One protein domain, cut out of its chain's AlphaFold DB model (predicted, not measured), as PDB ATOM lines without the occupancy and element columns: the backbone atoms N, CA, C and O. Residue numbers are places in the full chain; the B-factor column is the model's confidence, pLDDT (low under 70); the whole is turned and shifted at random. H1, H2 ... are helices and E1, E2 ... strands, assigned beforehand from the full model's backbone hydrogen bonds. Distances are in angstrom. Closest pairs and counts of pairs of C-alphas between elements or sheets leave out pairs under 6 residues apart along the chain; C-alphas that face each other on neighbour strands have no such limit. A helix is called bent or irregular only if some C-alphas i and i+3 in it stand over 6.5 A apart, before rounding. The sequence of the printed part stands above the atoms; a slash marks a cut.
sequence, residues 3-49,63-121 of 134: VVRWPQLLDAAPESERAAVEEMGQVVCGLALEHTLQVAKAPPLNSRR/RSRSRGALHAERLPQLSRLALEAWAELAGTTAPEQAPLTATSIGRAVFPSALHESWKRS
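What this domain is: This is residues 3 to 49 and 63 to 121 of the 134 residues of an uncharacterized protein of Streptomyces koyangensis (UniProt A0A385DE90). Helix H5 is the backbone of a flat, loose domain: H1 and H3 cross it near its beginning, H4 packs on H3, and residues 85 to 90 at its other end pack on the small hairpin E1 and E2. H2 lies at one end of the length, and H6 runs on beyond the hairpin at the other. The printed part has 106 residues, with six named helices and two named strands in the order H1 H2 H3 H4 H5 E1 E2 H6; the sheet E1 - E2 is antiparallel and the class is mostly helix. The radius of gyration of the C-alphas is 16.3 A, and they span 51 by 39 by 19 A.

How they stand to each other: E1, residues 100 to 102, and E2, residues 106 to 109, form an antiparallel hairpin, with N 101 and O 108 2.8 A apart and N 108 and O 101 2.9 A apart, both within hydrogen-bond range. Residues 3 to 4 pair antiparallel with residues 106 to 107 of E2. H5, residues 76 to 90, comes closest to E2 at the C-alphas of Leu 89 and Ala 108, 5.5 A apart. H1, residues 6 to 12, touches H5 with closest C-alphas Trp 6 and Ala 82 at 6.2 A, a steep tilt of 57 degrees, opposite ways. H3, residues 26 to 41, touches H5 with its residues 33 to 37 alone; the closest C-alphas are Leu 33 and Ser 79, 5.7 A, at a steep tilt of 64 degrees, the same way. H4, residues 67 to 72, touches H3, with closest C-alphas Ala 32 and Gly 68 at 3.7 A; at 73 degrees they are only just about perpendicular. H2, residues 15 to 24, touches no helix; it is close but not clearly touching H3, with closest C-alphas Val 21 and Cys 29 at 6.0 A. H6, residues 111 to 121, is apart from H5. Every O i to N i+4 pair is within hydrogen-bond range in H2, H3 and H5, against 5 of 7 in H6, 1 of 2 in H4 and 0 of 3 in H1, where 3 of 4 O i to N i+3 pairs are.

Where its parts are: H1 begins at C-alpha 6 (227.595, 154.688, 219.772) and is irregular: C-alphas 8 and 11 are 7.1 A apart. H3 is 22.3 A long, H5 20.7 A, H6 16.3 A and H2 14.2 A. H5 begins at C-alpha 76 (239.688, 149.558, 216.995), and H6 ends at C-alpha 121 (199.617, 147.653, 240.940).

The domain as a whole: The two C-alphas farthest apart, Ser 16 and Ser 121, are 52.3 A apart. Residues 50 to 62 are not printed, and C-alphas 49 and 63 are 17.7 A apart across this cut, between H3 and H4. Of the links that are printed whole, none is long. Residues 115 to 121 have pLDDT under 70; the mean of the printed part is 89.9.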
ATOM      1  N   VAL A   3     221.695 149.088 225.709       93.62
ATOM      2  CA  VAL A   3     221.696 149.794 224.425       93.62
ATOM      3  C   VAL A   3     222.707 150.930 224.494       93.62
ATOM      4  O   VAL A   3     222.507 151.884 225.243       93.62
ATOM      5  N   VAL A   4     223.763 150.840 223.687       95.75
ATOM      6  CA  VAL A   4     224.793 151.879 223.556       95.75
ATOM      7  C   VAL A   4     224.413 152.830 222.422       95.75
ATOM      8  O   VAL A   4     224.087 152.396 221.317       95.75
ATOM      9  N   ARG A   5     224.462 154.138 222.679       95.88
ATOM     10  CA  ARG A   5     224.305 155.194 221.668       95.88
ATOM     11  C   ARG A   5     225.670 155.519 221.063       95.88
ATOM     12  O   ARG A   5     226.203 156.600 221.281       95.88
ATOM     13  N   TRP A   6     226.228 154.583 220.300       96.19
ATOM     14  CA  TRP A   6     227.595 154.688 219.772       96.19
ATOM     15  C   TRP A   6     227.930 155.992 219.016       96.19
ATOM     16  O   TRP A   6     229.084 156.400 219.121       96.19
ATOM     17  N   PRO A   7     227.005 156.707 218.326       96.00
ATOM     18  CA  PRO A   7     227.369 157.968 217.675       96.00
ATOM     19  C   PRO A   7     227.856 159.035 218.662       96.00
ATOM     20  O   PRO A   7     228.674 159.867 218.301       96.00
ATOM     21  N   GLN A   8     227.411 158.973 219.922       95.62
ATOM     22  CA  GLN A   8     227.860 159.869 220.999       95.62
ATOM     23  C   GLN A   8     229.319 159.617 221.416       95.62
ATOM     24  O   GLN A   8     229.873 160.380 222.197       95.62
ATOM     25  N   LEU A   9     229.939 158.534 220.935       96.25
ATOM     26  CA  LEU A   9     231.325 158.172 221.237       96.25
ATOM     27  C   LEU A   9     232.305 158.643 220.148       96.25
ATOM     28  O   LEU A   9     233.513 158.542 220.344       96.25
ATOM     29  N   LEU A  10     231.811 159.143 219.007       95.50
ATOM     30  CA  LEU A  10     232.640 159.495 217.847       95.50
ATOM     31  C   LEU A  10     233.622 160.635 218.125       95.50
ATOM     32  O   LEU A  10     234.753 160.599 217.640       95.50
ATOM     33  N   ASP A  11     233.228 161.611 218.940       94.75
ATOM     34  CA  ASP A  11     234.089 162.751 219.279       94.75
ATOM     35  C   ASP A  11     235.348 162.309 220.045       94.75
ATOM     36  O   ASP A  11     236.405 162.928 219.931       94.75
ATOM     37  N   ALA A  12     235.260 161.189 220.770       95.94
ATOM     38  CA  ALA A  12     236.376 160.583 221.492       95.94
ATOM     39  C   ALA A  12     237.206 159.602 220.638       95.94
ATOM     40  O   ALA A  12     238.252 159.133 221.092       95.94
ATOM     41  N   ALA A  13     236.759 159.267 219.423       96.56
ATOM     42  CA  ALA A  13     237.500 158.401 218.512       96.56
ATOM     43  C   ALA A  13     238.613 159.179 217.777       96.56
ATOM     44  O   ALA A  13     238.518 160.395 217.618       96.56
ATOM     45  N   PRO A  14     239.681 158.516 217.302       97.56
ATOM     46  CA  PRO A  14     240.681 159.153 216.449       97.56
ATOM     47  C   PRO A  14     240.077 159.683 215.141       97.56
ATOM     48  O   PRO A  14     239.144 159.097 214.596       97.56
ATOM     49  N   GLU A  15     240.674 160.739 214.582       97.62
ATOM     50  CA  GLU A  15     240.242 161.330 213.304       97.62
ATOM     51  C   GLU A  15     240.205 160.303 212.161       97.62
ATOM     52  O   GLU A  15     239.266 160.279 211.372       97.62
ATOM     53  N   SER A  16     241.177 159.386 212.119       97.50
ATOM     54  CA  SER A  16     241.222 158.311 211.120       97.50
ATOM     55  C   SER A  16     240.005 157.384 211.183       97.50
ATOM     56  O   SER A  16     239.538 156.908 210.151       97.50
ATOM     57  N   GLU A  17     239.475 157.130 212.380       98.00
ATOM     58  CA  GLU A  17     238.265 156.325 212.544       98.00
ATOM     59  C   GLU A  17     237.008 157.121 212.219       98.00
ATOM     60  O   GLU A  17     236.108 156.574 211.586       98.00
ATOM     61  N   ARG A  18     236.949 158.411 212.575       97.69
ATOM     62  CA  ARG A  18     235.839 159.286 212.165       97.69
ATOM     63  C   ARG A  18     235.711 159.349 210.644       97.69
ATOM     64  O   ARG A  18     234.631 159.082 210.125       97.69
ATOM     65  N   ALA A  19     236.820 159.558 209.935       97.62
ATOM     66  CA  ALA A  19     236.852 159.527 208.474       97.62
ATOM     67  C   ALA A  19     236.410 158.158 207.915       97.62
ATOM     68  O   ALA A  19     235.648 158.084 206.952       97.62
ATOM     69  N   ALA A  20     236.823 157.054 208.551       97.38
ATOM     70  CA  ALA A  20     236.365 155.721 208.164       97.38
ATOM     71  C   ALA A  20     234.849 155.541 208.364       97.38
ATOM     72  O   ALA A  20     234.205 154.886 207.542       97.38
ATOM     73  N   VAL A  21     234.274 156.103 209.433       97.50
ATOM     74  CA  VAL A  21     232.825 156.094 209.693       97.50
ATOM     75  C   VAL A  21     232.068 156.897 208.638       97.50
ATOM     76  O   VAL A  21     231.023 156.435 208.176       97.50
ATOM     77  N   GLU A  22     232.587 158.055 208.234       97.19
ATOM     78  CA  GLU A  22     232.017 158.861 207.150       97.19
ATOM     79  C   GLU A  22     232.021 158.098 205.819       97.19
ATOM     80  O   GLU A  22     230.990 158.026 205.153       97.19
ATOM     81  N   GLU A  23     233.137 157.449 205.475       97.38
ATOM     82  CA  GLU A  23     233.279 156.654 204.249       97.38
ATOM     83  C   GLU A  23     232.339 155.435 204.225       97.38
ATOM     84  O   GLU A  23     231.665 155.184 203.225       97.38
ATOM     85  N   MET A  24     232.283 154.655 205.312       96.75
ATOM     86  CA  MET A  24     231.483 153.421 205.350       96.75
ATOM     87  C   MET A  24     229.991 153.671 205.620       96.75
ATOM     88  O   MET A  24     229.147 152.820 205.325       96.75
ATOM     89  N   GLY A  25     229.662 154.817 206.213       97.38
ATOM     90  CA  GLY A  25     228.324 155.182 206.655       97.38
ATOM     91  C   GLY A  25     227.919 154.566 208.001       97.38
ATOM     92  O   GLY A  25     228.330 153.471 208.398       97.38
ATOM     93  N   GLN A  26     227.017 155.260 208.703       96.19
ATOM     94  CA  GLN A  26     226.620 154.932 210.080       96.19
ATOM     95  C   GLN A  26     226.051 153.515 210.251       96.19
ATOM     96  O   GLN A  26     226.300 152.862 211.262       96.19
ATOM     97  N   VAL A  27     225.306 153.007 209.265       96.56
ATOM     98  CA  VAL A  27     224.733 151.651 209.325       96.56
ATOM     99  C   VAL A  27     225.832 150.589 209.322       96.56
ATOM    100  O   VAL A  27     225.756 149.620 210.072       96.56
ATOM    101  N   VAL A  28     226.859 150.750 208.482       97.50
ATOM    102  CA  VAL A  28     227.975 149.796 208.409       97.50
ATOM    103  C   VAL A  28     228.827 149.877 209.669       97.50
ATOM    104  O   VAL A  28     229.164 148.832 210.221       97.50
ATOM    105  N   CYS A  29     229.081 151.087 210.172       97.81
ATOM    106  CA  CYS A  29     229.742 151.292 211.459       97.81
ATOM    107  C   CYS A  29     228.998 150.566 212.593       97.81
ATOM    108  O   CYS A  29     229.598 149.782 213.323       97.81
ATOM    109  N   GLY A  30     227.672 150.725 212.679       97.25
ATOM    110  CA  GLY A  30     226.852 150.018 213.666       97.25
ATOM    111  C   GLY A  30     226.993 148.492 213.586       97.25
ATOM    112  O   GLY A  30     227.171 147.841 214.613       97.25
ATOM    113  N   LEU A  31     226.993 147.921 212.375       97.19
ATOM    114  CA  LEU A  31     227.210 146.481 212.169       97.19
ATOM    115  C   LEU A  31     228.624 146.033 212.560       97.19
ATOM    116  O   LEU A  31     228.802 144.915 213.044       97.19
ATOM    117  N   ALA A  32     229.631 146.873 212.327       97.38
ATOM    118  CA  ALA A  32     231.011 146.599 212.712       97.38
ATOM    119  C   ALA A  32     231.163 146.564 214.240       97.38
ATOM    120  O   ALA A  32     231.711 145.604 214.781       97.38
ATOM    121  N   LEU A  33     230.581 147.538 214.944       97.50
ATOM    122  CA  LEU A  33     230.566 147.573 216.409       97.50
ATOM    123  C   LEU A  33     229.771 146.406 217.008       97.50
ATOM    124  O   LEU A  33     230.200 145.804 217.993       97.50
ATOM    125  N   GLU A  34     228.635 146.047 216.400       95.12
ATOM    126  CA  GLU A  34     227.874 144.859 216.790       95.12
ATOM    127  C   GLU A  34     228.732 143.600 216.647       95.12
ATOM    128  O   GLU A  34     228.809 142.804 217.581       95.12
ATOM    129  N   HIS A  35     229.417 143.431 215.513       94.75
ATOM    130  CA  HIS A  35     230.301 142.294 215.299       94.75
ATOM    131  C   HIS A  35     231.381 142.199 216.384       94.75
ATOM    132  O   HIS A  35     231.542 141.132 216.983       94.75
ATOM    133  N   THR A  36     232.060 143.305 216.703       95.12
ATOM    134  CA  THR A  36     233.063 143.329 217.774       95.12
ATOM    135  C   THR A  36     232.464 142.937 219.127       95.12
ATOM    136  O   THR A  36     233.050 142.131 219.852       95.12
ATOM    137  N   LEU A  37     231.268 143.432 219.464       92.75
ATOM    138  CA  LEU A  37     230.581 143.067 220.705       92.75
ATOM    139  C   LEU A  37     230.230 141.570 220.746       92.75
ATOM    140  O   LEU A  37     230.390 140.924 221.783       92.75
ATOM    141  N   GLN A  38     229.786 141.001 219.625       92.00
ATOM    142  CA  GLN A  38     229.485 139.574 219.513       92.00
ATOM    143  C   GLN A  38     230.739 138.711 219.689       92.00
ATOM    144  O   GLN A  38     230.670 137.704 220.392       92.00
ATOM    145  N   VAL A  39     231.870 139.101 219.090       91.56
ATOM    146  CA  VAL A  39     233.161 138.417 219.272       91.56
ATOM    147  C   VAL A  39     233.603 138.496 220.735       91.56
ATOM    148  O   VAL A  39     233.958 137.477 221.319       91.56
ATOM    149  N   ALA A  40     233.514 139.677 221.351       91.81
ATOM    150  CA  ALA A  40     233.965 139.900 222.723       91.81
ATOM    151  C   ALA A  40     233.104 139.198 223.788       91.81
ATOM    152  O   ALA A  40     233.610 138.851 224.853       91.81
ATOM    153  N   LYS A  41     231.795 139.030 223.548       89.38
ATOM    154  CA  LYS A  41     230.856 138.458 224.533       89.38
ATOM    155  C   LYS A  41     230.424 137.029 224.236       89.38
ATOM    156  O   LYS A  41     229.873 136.396 225.130       89.38
ATOM    157  N   ALA A  42     230.635 136.547 223.011       85.81
ATOM    158  CA  ALA A  42     230.266 135.208 222.550       85.81
ATOM    159  C   ALA A  42     228.889 134.726 223.073       85.81
ATOM    160  O   ALA A  42     228.797 133.651 223.671       85.81
ATOM    161  N   PRO A  43     227.801 135.511 222.907       79.94
ATOM    162  CA  PRO A  43     226.531 135.184 223.541       79.94
ATOM    163  C   PRO A  43     225.958 133.870 222.979       79.94
ATOM    164  O   PRO A  43     225.999 133.659 221.761       79.94
ATOM    165  N   PRO A  44     225.335 133.010 223.813       71.38
ATOM    166  CA  PRO A  44     224.798 131.723 223.368       71.38
ATOM    167  C   PRO A  44     223.801 131.825 222.209       71.38
ATOM    168  O   PRO A  44     223.792 130.957 221.345       71.38
ATOM    169  N   LEU A  45     223.019 132.910 222.139       75.94
ATOM    170  CA  LEU A  45     222.055 133.172 221.060       75.94
ATOM    171  C   LEU A  45     222.693 133.266 219.662       75.94
ATOM    172  O   LEU A  45     221.998 133.088 218.669       75.94
ATOM    173  N   ASN A  46     224.008 133.488 219.578       73.88
ATOM    174  CA  ASN A  46     224.744 133.520 218.313       73.88
ATOM    175  C   ASN A  46     225.340 132.157 217.924       73.88
ATOM    176  O   ASN A  46     226.029 132.051 216.906       73.88
ATOM    177  N   SER A  47     225.087 131.119 218.722       77.69
ATOM    178  CA  SER A  47     225.497 129.737 218.463       77.69
ATOM    179  C   SER A  47     224.630 129.074 217.393       77.69
ATOM    180  O   SER A  47     223.503 129.487 217.138       77.69
ATOM    181  N   ARG A  48     225.147 128.021 216.745       77.25
ATOM    182  CA  ARG A  48     224.459 127.377 215.609       77.25
ATOM    183  C   ARG A  48     223.263 126.523 216.028       77.25
ATOM    184  O   ARG A  48     222.190 126.643 215.451       77.25
ATOM    185  N   ARG A  49     223.474 125.600 216.967       82.62
ATOM    186  CA  ARG A  49     222.460 124.649 217.450       82.62
ATOM    187  C   ARG A  49     222.820 124.132 218.836       82.62
ATOM    188  O   ARG A  49     223.987 124.195 219.219       82.62
ATOM    189  N   ARG A  63     235.943 134.028 211.891       85.25
ATOM    190  CA  ARG A  63     235.909 133.766 210.439       85.25
ATOM    191  C   ARG A  63     234.664 134.319 209.741       85.25
ATOM    192  O   ARG A  63     234.364 133.934 208.607       85.25
ATOM    193  N   SER A  64     233.898 135.186 210.404       87.94
ATOM    194  CA  SER A  64     232.718 135.810 209.806       87.94
ATOM    195  C   SER A  64     233.108 136.693 208.620       87.94
ATOM    196  O   SER A  64     234.062 137.456 208.678       87.94
ATOM    197  N   ARG A  65     232.319 136.628 207.544       92.19
ATOM    198  CA  ARG A  65     232.439 137.509 206.367       92.19
ATOM    199  C   ARG A  65     231.254 138.465 206.235       92.19
ATOM    200  O   ARG A  65     230.956 138.941 205.143       92.19
ATOM    201  N   SER A  66     230.518 138.684 207.326       93.06
ATOM    202  CA  SER A  66     229.426 139.657 207.343       93.06
ATOM    203  C   SER A  66     229.961 141.060 207.064       93.06
ATOM    204  O   SER A  66     231.133 141.348 207.295       93.06
ATOM    205  N   ARG A  67     229.079 141.956 206.616       93.94
ATOM    206  CA  ARG A  67     229.449 143.353 206.360       93.94
ATOM    207  C   ARG A  67     230.098 143.995 207.595       93.94
ATOM    208  O   ARG A  67     231.131 144.623 207.463       93.94
ATOM    209  N   GLY A  68     229.569 143.746 208.794       95.25
ATOM    210  CA  GLY A  68     230.200 144.197 210.040       95.25
ATOM    211  C   GLY A  68     231.607 143.630 210.263       95.25
ATOM    212  O   GLY A  68     232.521 144.384 210.573       95.25
ATOM    213  N   ALA A  69     231.806 142.328 210.036       94.75
ATOM    214  CA  ALA A  69     233.109 141.683 210.222       94.75
ATOM    215  C   ALA A  69     234.194 142.258 209.304       94.75
ATOM    216  O   ALA A  69     235.305 142.509 209.751       94.75
ATOM    217  N   LEU A  70     233.846 142.549 208.049       96.00
ATOM    218  CA  LEU A  70     234.780 143.126 207.078       96.00
ATOM    219  C   LEU A  70     235.247 144.548 207.438       96.00
ATOM    220  O   LEU A  70     236.281 144.984 206.943       96.00
ATOM    221  N   HIS A  71     234.493 145.277 208.267       96.62
ATOM    222  CA  HIS A  71     234.800 146.665 208.628       96.62
ATOM    223  C   HIS A  71     235.246 146.843 210.088       96.62
ATOM    224  O   HIS A  71     235.727 147.920 210.433       96.62
ATOM    225  N   ALA A  72     235.132 145.817 210.938       95.44
ATOM    226  CA  ALA A  72     235.438 145.907 212.369       95.44
ATOM    227  C   ALA A  72     236.892 146.312 212.660       95.44
ATOM    228  O   ALA A  72     237.136 147.143 213.533       95.44
ATOM    229  N   GLU A  73     237.850 145.802 211.883       94.94
ATOM    230  CA  GLU A  73     239.280 146.109 212.047       94.94
ATOM    231  C   GLU A  73     239.629 147.578 211.757       94.94
ATOM    232  O   GLU A  73     240.675 148.055 212.185       94.94
ATOM    233  N   ARG A  74     238.749 148.320 211.067       97.06
ATOM    234  CA  ARG A  74     238.942 149.749 210.768       97.06
ATOM    235  C   ARG A  74     238.582 150.669 211.940       97.06
ATOM    236  O   ARG A  74     238.805 151.869 211.832       97.06
ATOM    237  N   LEU A  75     237.980 150.134 213.007       97.81
ATOM    238  CA  LEU A  75     237.425 150.902 214.129       97.81
ATOM    239  C   LEU A  75     237.904 150.394 215.511       97.81
ATOM    240  O   LEU A  75     237.060 150.152 216.384       97.81
ATOM    241  N   PRO A  76     239.208 150.142 215.740       97.19
ATOM    242  CA  PRO A  76     239.688 149.558 216.995       97.19
ATOM    243  C   PRO A  76     239.409 150.416 218.241       97.19
ATOM    244  O   PRO A  76     238.983 149.879 219.269       97.19
ATOM    245  N   GLN A  77     239.608 151.734 218.193       98.12
ATOM    246  CA  GLN A  77     239.366 152.622 219.330       98.12
ATOM    247  C   GLN A  77     237.871 152.842 219.582       98.12
ATOM    248  O   GLN A  77     237.441 152.722 220.730       98.12
ATOM    249  N   LEU A  78     237.060 153.095 218.554       98.00
ATOM    250  CA  LEU A  78     235.609 153.230 218.697       98.00
ATOM    251  C   LEU A  78     234.975 151.928 219.201       98.00
ATOM    252  O   LEU A  78     234.086 151.957 220.051       98.00
ATOM    253  N   SER A  79     235.480 150.778 218.748       97.50
ATOM    254  CA  SER A  79     235.103 149.467 219.281       97.50
ATOM    255  C   SER A  79     235.407 149.340 220.773       97.50
ATOM    256  O   SER A  79     234.553 148.887 221.535       97.50
ATOM    257  N   ARG A  80     236.600 149.765 221.208       97.81
ATOM    258  CA  ARG A  80     236.969 149.779 222.629       97.81
ATOM    259  C   ARG A  80     236.028 150.673 223.439       97.81
ATOM    260  O   ARG A  80     235.490 150.213 224.442       97.81
ATOM    261  N   LEU A  81     235.767 151.896 222.975       97.75
ATOM    262  CA  LEU A  81     234.846 152.834 223.629       97.75
ATOM    263  C   LEU A  81     233.430 152.251 223.742       97.75
ATOM    264  O   LEU A  81     232.792 152.346 224.790       97.75
ATOM    265  N   ALA A  82     232.938 151.599 222.686       97.19
ATOM    266  CA  ALA A  82     231.631 150.950 222.698       97.19
ATOM    267  C   ALA A  82     231.571 149.770 223.686       97.19
ATOM    268  O   ALA A  82     230.556 149.590 224.362       97.19
ATOM    269  N   LEU A  83     232.645 148.980 223.798       96.75
ATOM    270  CA  LEU A  83     232.755 147.890 224.773       96.75
ATOM    271  C   LEU A  83     232.803 148.402 226.217       96.75
ATOM    272  O   LEU A  83     232.163 147.805 227.085       96.75
ATOM    273  N   GLU A  84     233.524 149.494 226.467       96.69
ATOM    274  CA  GLU A  84     233.592 150.162 227.772       96.69
ATOM    275  C   GLU A  84     232.220 150.710 228.174       96.69
ATOM    276  O   GLU A  84     231.708 150.354 229.234       96.69
ATOM    277  N   ALA A  85     231.561 151.455 227.280       96.38
ATOM    278  CA  ALA A  85     230.206 151.962 227.493       96.38
ATOM    279  C   ALA A  85     229.195 150.830 227.739       96.38
ATOM    280  O   ALA A  85     228.314 150.930 228.595       96.38
ATOM    281  N   TRP A  86     229.318 149.722 227.001       96.44
ATOM    282  CA  TRP A  86     228.495 148.540 227.232       96.44
ATOM    283  C   TRP A  86     228.737 147.950 228.625       96.44
ATOM    284  O   TRP A  86     227.772 147.603 229.301       96.44
ATOM    285  N   ALA A  87     229.998 147.824 229.049       95.06
ATOM    286  CA  ALA A  87     230.361 147.237 230.336       95.06
ATOM    287  C   ALA A  87     229.884 148.101 231.508       95.06
ATOM    288  O   ALA A  87     229.322 147.563 232.461       95.06
ATOM    289  N   GLU A  88     230.030 149.422 231.398       94.88
ATOM    290  CA  GLU A  88     229.508 150.387 232.366       94.88
ATOM    291  C   GLU A  88     227.992 150.224 232.527       94.88
ATOM    292  O   GLU A  88     227.504 149.967 233.626       94.88
ATOM    293  N   LEU A  89     227.243 150.269 231.420       94.75
ATOM    294  CA  LEU A  89     225.789 150.104 231.441       94.75
ATOM    295  C   LEU A  89     225.373 148.718 231.956       94.75
ATOM    296  O   LEU A  89     224.398 148.609 232.699       94.75
ATOM    297  N   ALA A  90     226.093 147.657 231.589       92.75
ATOM    298  CA  ALA A  90     225.820 146.298 232.056       92.75
ATOM    299  C   ALA A  90     226.060 146.124 233.565       92.75
ATOM    300  O   ALA A  90     225.399 145.290 234.180       92.75
ATOM    301  N   GLY A  91     226.981 146.899 234.144       91.12
ATOM    302  CA  GLY A  91     227.281 146.910 235.576       91.12
ATOM    303  C   GLY A  91     226.314 147.743 236.420       91.12
ATOM    304  O   GLY A  91     226.398 147.702 237.646       91.12
ATOM    305  N   THR A  92     225.398 148.495 235.801       91.12
ATOM    306  CA  THR A  92     224.417 149.295 236.547       91.12
ATOM    307  C   THR A  92     223.395 148.418 237.269       91.12
ATOM    308  O   THR A  92     222.991 147.356 236.790       91.12
ATOM    309  N   THR A  93     222.943 148.881 238.433       86.25
ATOM    310  CA  THR A  93     221.860 148.248 239.189       86.25
ATOM    311  C   THR A  93     220.505 148.809 238.773       86.25
ATOM    312  O   THR A  93     220.389 149.946 238.310       86.25
ATOM    313  N   ALA A  94     219.465 147.987 238.931       82.94
ATOM    314  CA  ALA A  94     218.100 148.419 238.680       82.94
ATOM    315  C   ALA A  94     217.713 149.513 239.692       82.94
ATOM    316  O   ALA A  94     217.816 149.269 240.896       82.94
ATOM    317  N   PRO A  95     217.250 150.690 239.243       83.62
ATOM    318  CA  PRO A  95     216.704 151.688 240.150       83.62
ATOM    319  C   PRO A  95     215.384 151.177 240.746       83.62
ATOM    320  O   PRO A  95     214.596 150.525 240.060       83.62
ATOM    321  N   GLU A  96     215.111 151.493 242.015       78.25
ATOM    322  CA  GLU A  96     213.961 150.942 242.762       78.25
ATOM    323  C   GLU A  96     212.600 151.181 242.085       78.25
ATOM    324  O   GLU A  96     211.672 150.374 242.204       78.25
ATOM    325  N   GLN A  97     212.479 152.302 241.372       74.81
ATOM    326  CA  GLN A  97     211.213 152.812 240.844       74.81
ATOM    327  C   GLN A  97     211.177 152.919 239.316       74.81
ATOM    328  O   GLN A  97     210.174 153.372 238.771       74.81
ATOM    329  N   ALA A  98     212.233 152.508 238.606       80.12
ATOM    330  CA  ALA A  98     212.278 152.634 237.155       80.12
ATOM    331  C   ALA A  98     212.763 151.344 236.470       80.12
ATOM    332  O   ALA A  98     213.676 150.672 236.945       80.12
ATOM    333  N   PRO A  99     212.184 150.987 235.312       84.44
ATOM    334  CA  PRO A  99     212.575 149.780 234.589       84.44
ATOM    335  C   PRO A  99     213.858 149.953 233.764       84.44
ATOM    336  O   PRO A  99     214.278 149.027 233.066       84.44
ATOM    337  N   LEU A 100     214.462 151.142 233.790       90.38
ATOM    338  CA  LEU A 100     215.667 151.460 233.041       90.38
ATOM    339  C   LEU A 100     216.503 152.536 233.737       90.38
ATOM    340  O   LEU A 100     215.962 153.403 234.420       90.38
ATOM    341  N   THR A 101     217.801 152.512 233.454       90.50
ATOM    342  CA  THR A 101     218.767 153.579 233.742       90.50
ATOM    343  C   THR A 101     219.230 154.160 232.410       90.50
ATOM    344  O   THR A 101     219.659 153.406 231.535       90.50
ATOM    345  N   ALA A 102     219.129 155.478 232.224       91.81
ATOM    346  CA  ALA A 102     219.552 156.170 231.005       91.81
ATOM    347  C   ALA A 102     220.693 157.152 231.296       91.81
ATOM    348  O   ALA A 102     220.670 157.856 232.300       91.81
ATOM    349  N   THR A 103     221.660 157.218 230.385       90.38
ATOM    350  CA  THR A 103     222.808 158.131 230.418       90.38
ATOM    351  C   THR A 103     222.963 158.819 229.057       90.38
ATOM    352  O   THR A 103     222.205 158.556 228.113       90.38
ATOM    353  N   SER A 104     223.946 159.711 228.922       90.62
ATOM    354  CA  SER A 104     224.320 160.284 227.620       90.62
ATOM    355  C   SER A 104     224.763 159.196 226.631       90.62
ATOM    356  O   SER A 104     224.329 159.196 225.477       90.62
ATOM    357  N   ILE A 105     225.528 158.209 227.109       91.69
ATOM    358  CA  ILE A 105     226.122 157.132 226.301       91.69
ATOM    359  C   ILE A 105     225.163 155.972 225.989       91.69
ATOM    360  O   ILE A 105     225.455 155.154 225.115       91.69
ATOM    361  N   GLY A 106     224.002 155.870 226.650       95.12
ATOM    362  CA  GLY A 106     223.058 154.787 226.378       95.12
ATOM    363  C   GLY A 106     222.007 154.536 227.452       95.12
ATOM    364  O   GLY A 106     221.546 155.448 228.132       95.12
ATOM    365  N   ARG A 107     221.555 153.282 227.545       95.50
ATOM    366  CA  ARG A 107     220.606 152.827 228.568       95.50
ATOM    367  C   ARG A 107     220.788 151.357 228.934       95.50
ATOM    368  O   ARG A 107     221.089 150.531 228.071       95.50
ATOM    369  N   ALA A 108     220.500 151.030 230.187       94.56
ATOM    370  CA  ALA A 108     220.314 149.675 230.686       94.56
ATOM    371  C   ALA A 108     218.838 149.471 231.051       94.56
ATOM    372  O   ALA A 108     218.225 150.327 231.677       94.56
ATOM    373  N   VAL A 109     218.251 148.355 230.629       91.44
ATOM    374  CA  VAL A 109     216.856 147.970 230.886       91.44
ATOM    375  C   VAL A 109     216.846 146.729 231.766       91.44
ATOM    376  O   VAL A 109     217.548 145.758 231.459       91.44
ATOM    377  N   PHE A 110     216.005 146.738 232.798       90.50
ATOM    378  CA  PHE A 110     215.886 145.698 233.816       90.50
ATOM    379  C   PHE A 110     214.497 145.050 233.746       90.50
ATOM    380  O   PHE A 110     213.561 145.531 234.383       90.50
ATOM    381  N   PRO A 111     214.322 143.955 232.979       83.38
ATOM    382  CA  PRO A 111     213.008 143.335 232.801       83.38
ATOM    383  C   PRO A 111     212.348 142.885 234.110       83.38
ATOM    384  O   PRO A 111     211.129 142.931 234.226       83.38
ATOM    385  N   SER A 112     213.131 142.502 235.120       80.62
ATOM    386  CA  SER A 112     212.615 142.137 236.446       80.62
ATOM    387  C   SER A 112     211.874 143.288 237.137       80.62
ATOM    388  O   SER A 112     210.864 143.051 237.796       80.62
ATOM    389  N   ALA A 113     212.304 144.537 236.935       78.50
ATOM    390  CA  ALA A 113     211.638 145.711 237.498       78.50
ATOM    391  C   ALA A 113     210.257 145.974 236.863       78.50
ATOM    392  O   ALA A 113     209.386 146.548 237.514       78.50
ATOM    393  N   LEU A 114     210.020 145.500 235.630       70.56
ATOM    394  CA  LEU A 114     208.696 145.545 234.987       70.56
ATOM    395  C   LEU A 114     207.706 144.554 235.620       70.56
ATOM    396  O   LEU A 114     206.505 144.802 235.628       70.56
ATOM    397  N   HIS A 115     208.192 143.432 236.159       65.75
ATOM    398  CA  HIS A 115     207.345 142.465 236.863       65.75
ATOM    399  C   HIS A 115     206.942 142.949 238.264       65.75
ATOM    400  O   HIS A 115     205.825 142.686 238.706       65.75
ATOM    401  N   GLU A 116     207.819 143.666 238.966       61.69
ATOM    402  CA  GLU A 116     207.525 144.174 240.313       61.69
ATOM    403  C   GLU A 116     206.563 145.372 240.304       61.69
ATOM    404  O   GLU A 116     205.722 145.492 241.196       61.69
ATOM    405  N   SER A 117     206.605 146.229 239.276       58.91
ATOM    406  CA  SER A 117     205.595 147.284 239.109       58.91
ATOM    407  C   SER A 117     204.196 146.701 238.886       58.91
ATOM    408  O   SER A 117     203.246 147.162 239.510       58.91
ATOM    409  N   TRP A 118     204.077 145.629 238.092       58.06
ATOM    410  CA  TRP A 118     202.813 144.911 237.905       58.06
ATOM    411  C   TRP A 118     202.267 144.336 239.218       58.06
ATOM    412  O   TRP A 118     201.097 144.539 239.531       58.06
ATOM    413  N   LYS A 119     203.103 143.665 240.025       59.41
ATOM    414  CA  LYS A 119     202.669 143.111 241.322       59.41
ATOM    415  C   LYS A 119     202.212 144.190 242.304       59.41
ATOM    416  O   LYS A 119     201.237 143.970 243.010       59.41
ATOM    417  N   ARG A 120     202.890 145.345 242.348       58.81
ATOM    418  CA  ARG A 120     202.493 146.475 243.210       58.81
ATOM    419  C   ARG A 120     201.177 147.124 242.780       58.81
ATOM    420  O   ARG A 120     200.469 147.656 243.626       58.81
ATOM    421  N   SER A 121     200.859 147.094 241.488       58.16
ATOM    422  CA  SER A 121     199.617 147.653 240.940       58.16
ATOM    423  C   SER A 121     198.460 146.651 240.882       58.16
ATOM    424  O   SER A 121     197.317 147.060 240.679       58.16
TER     425      SER A 121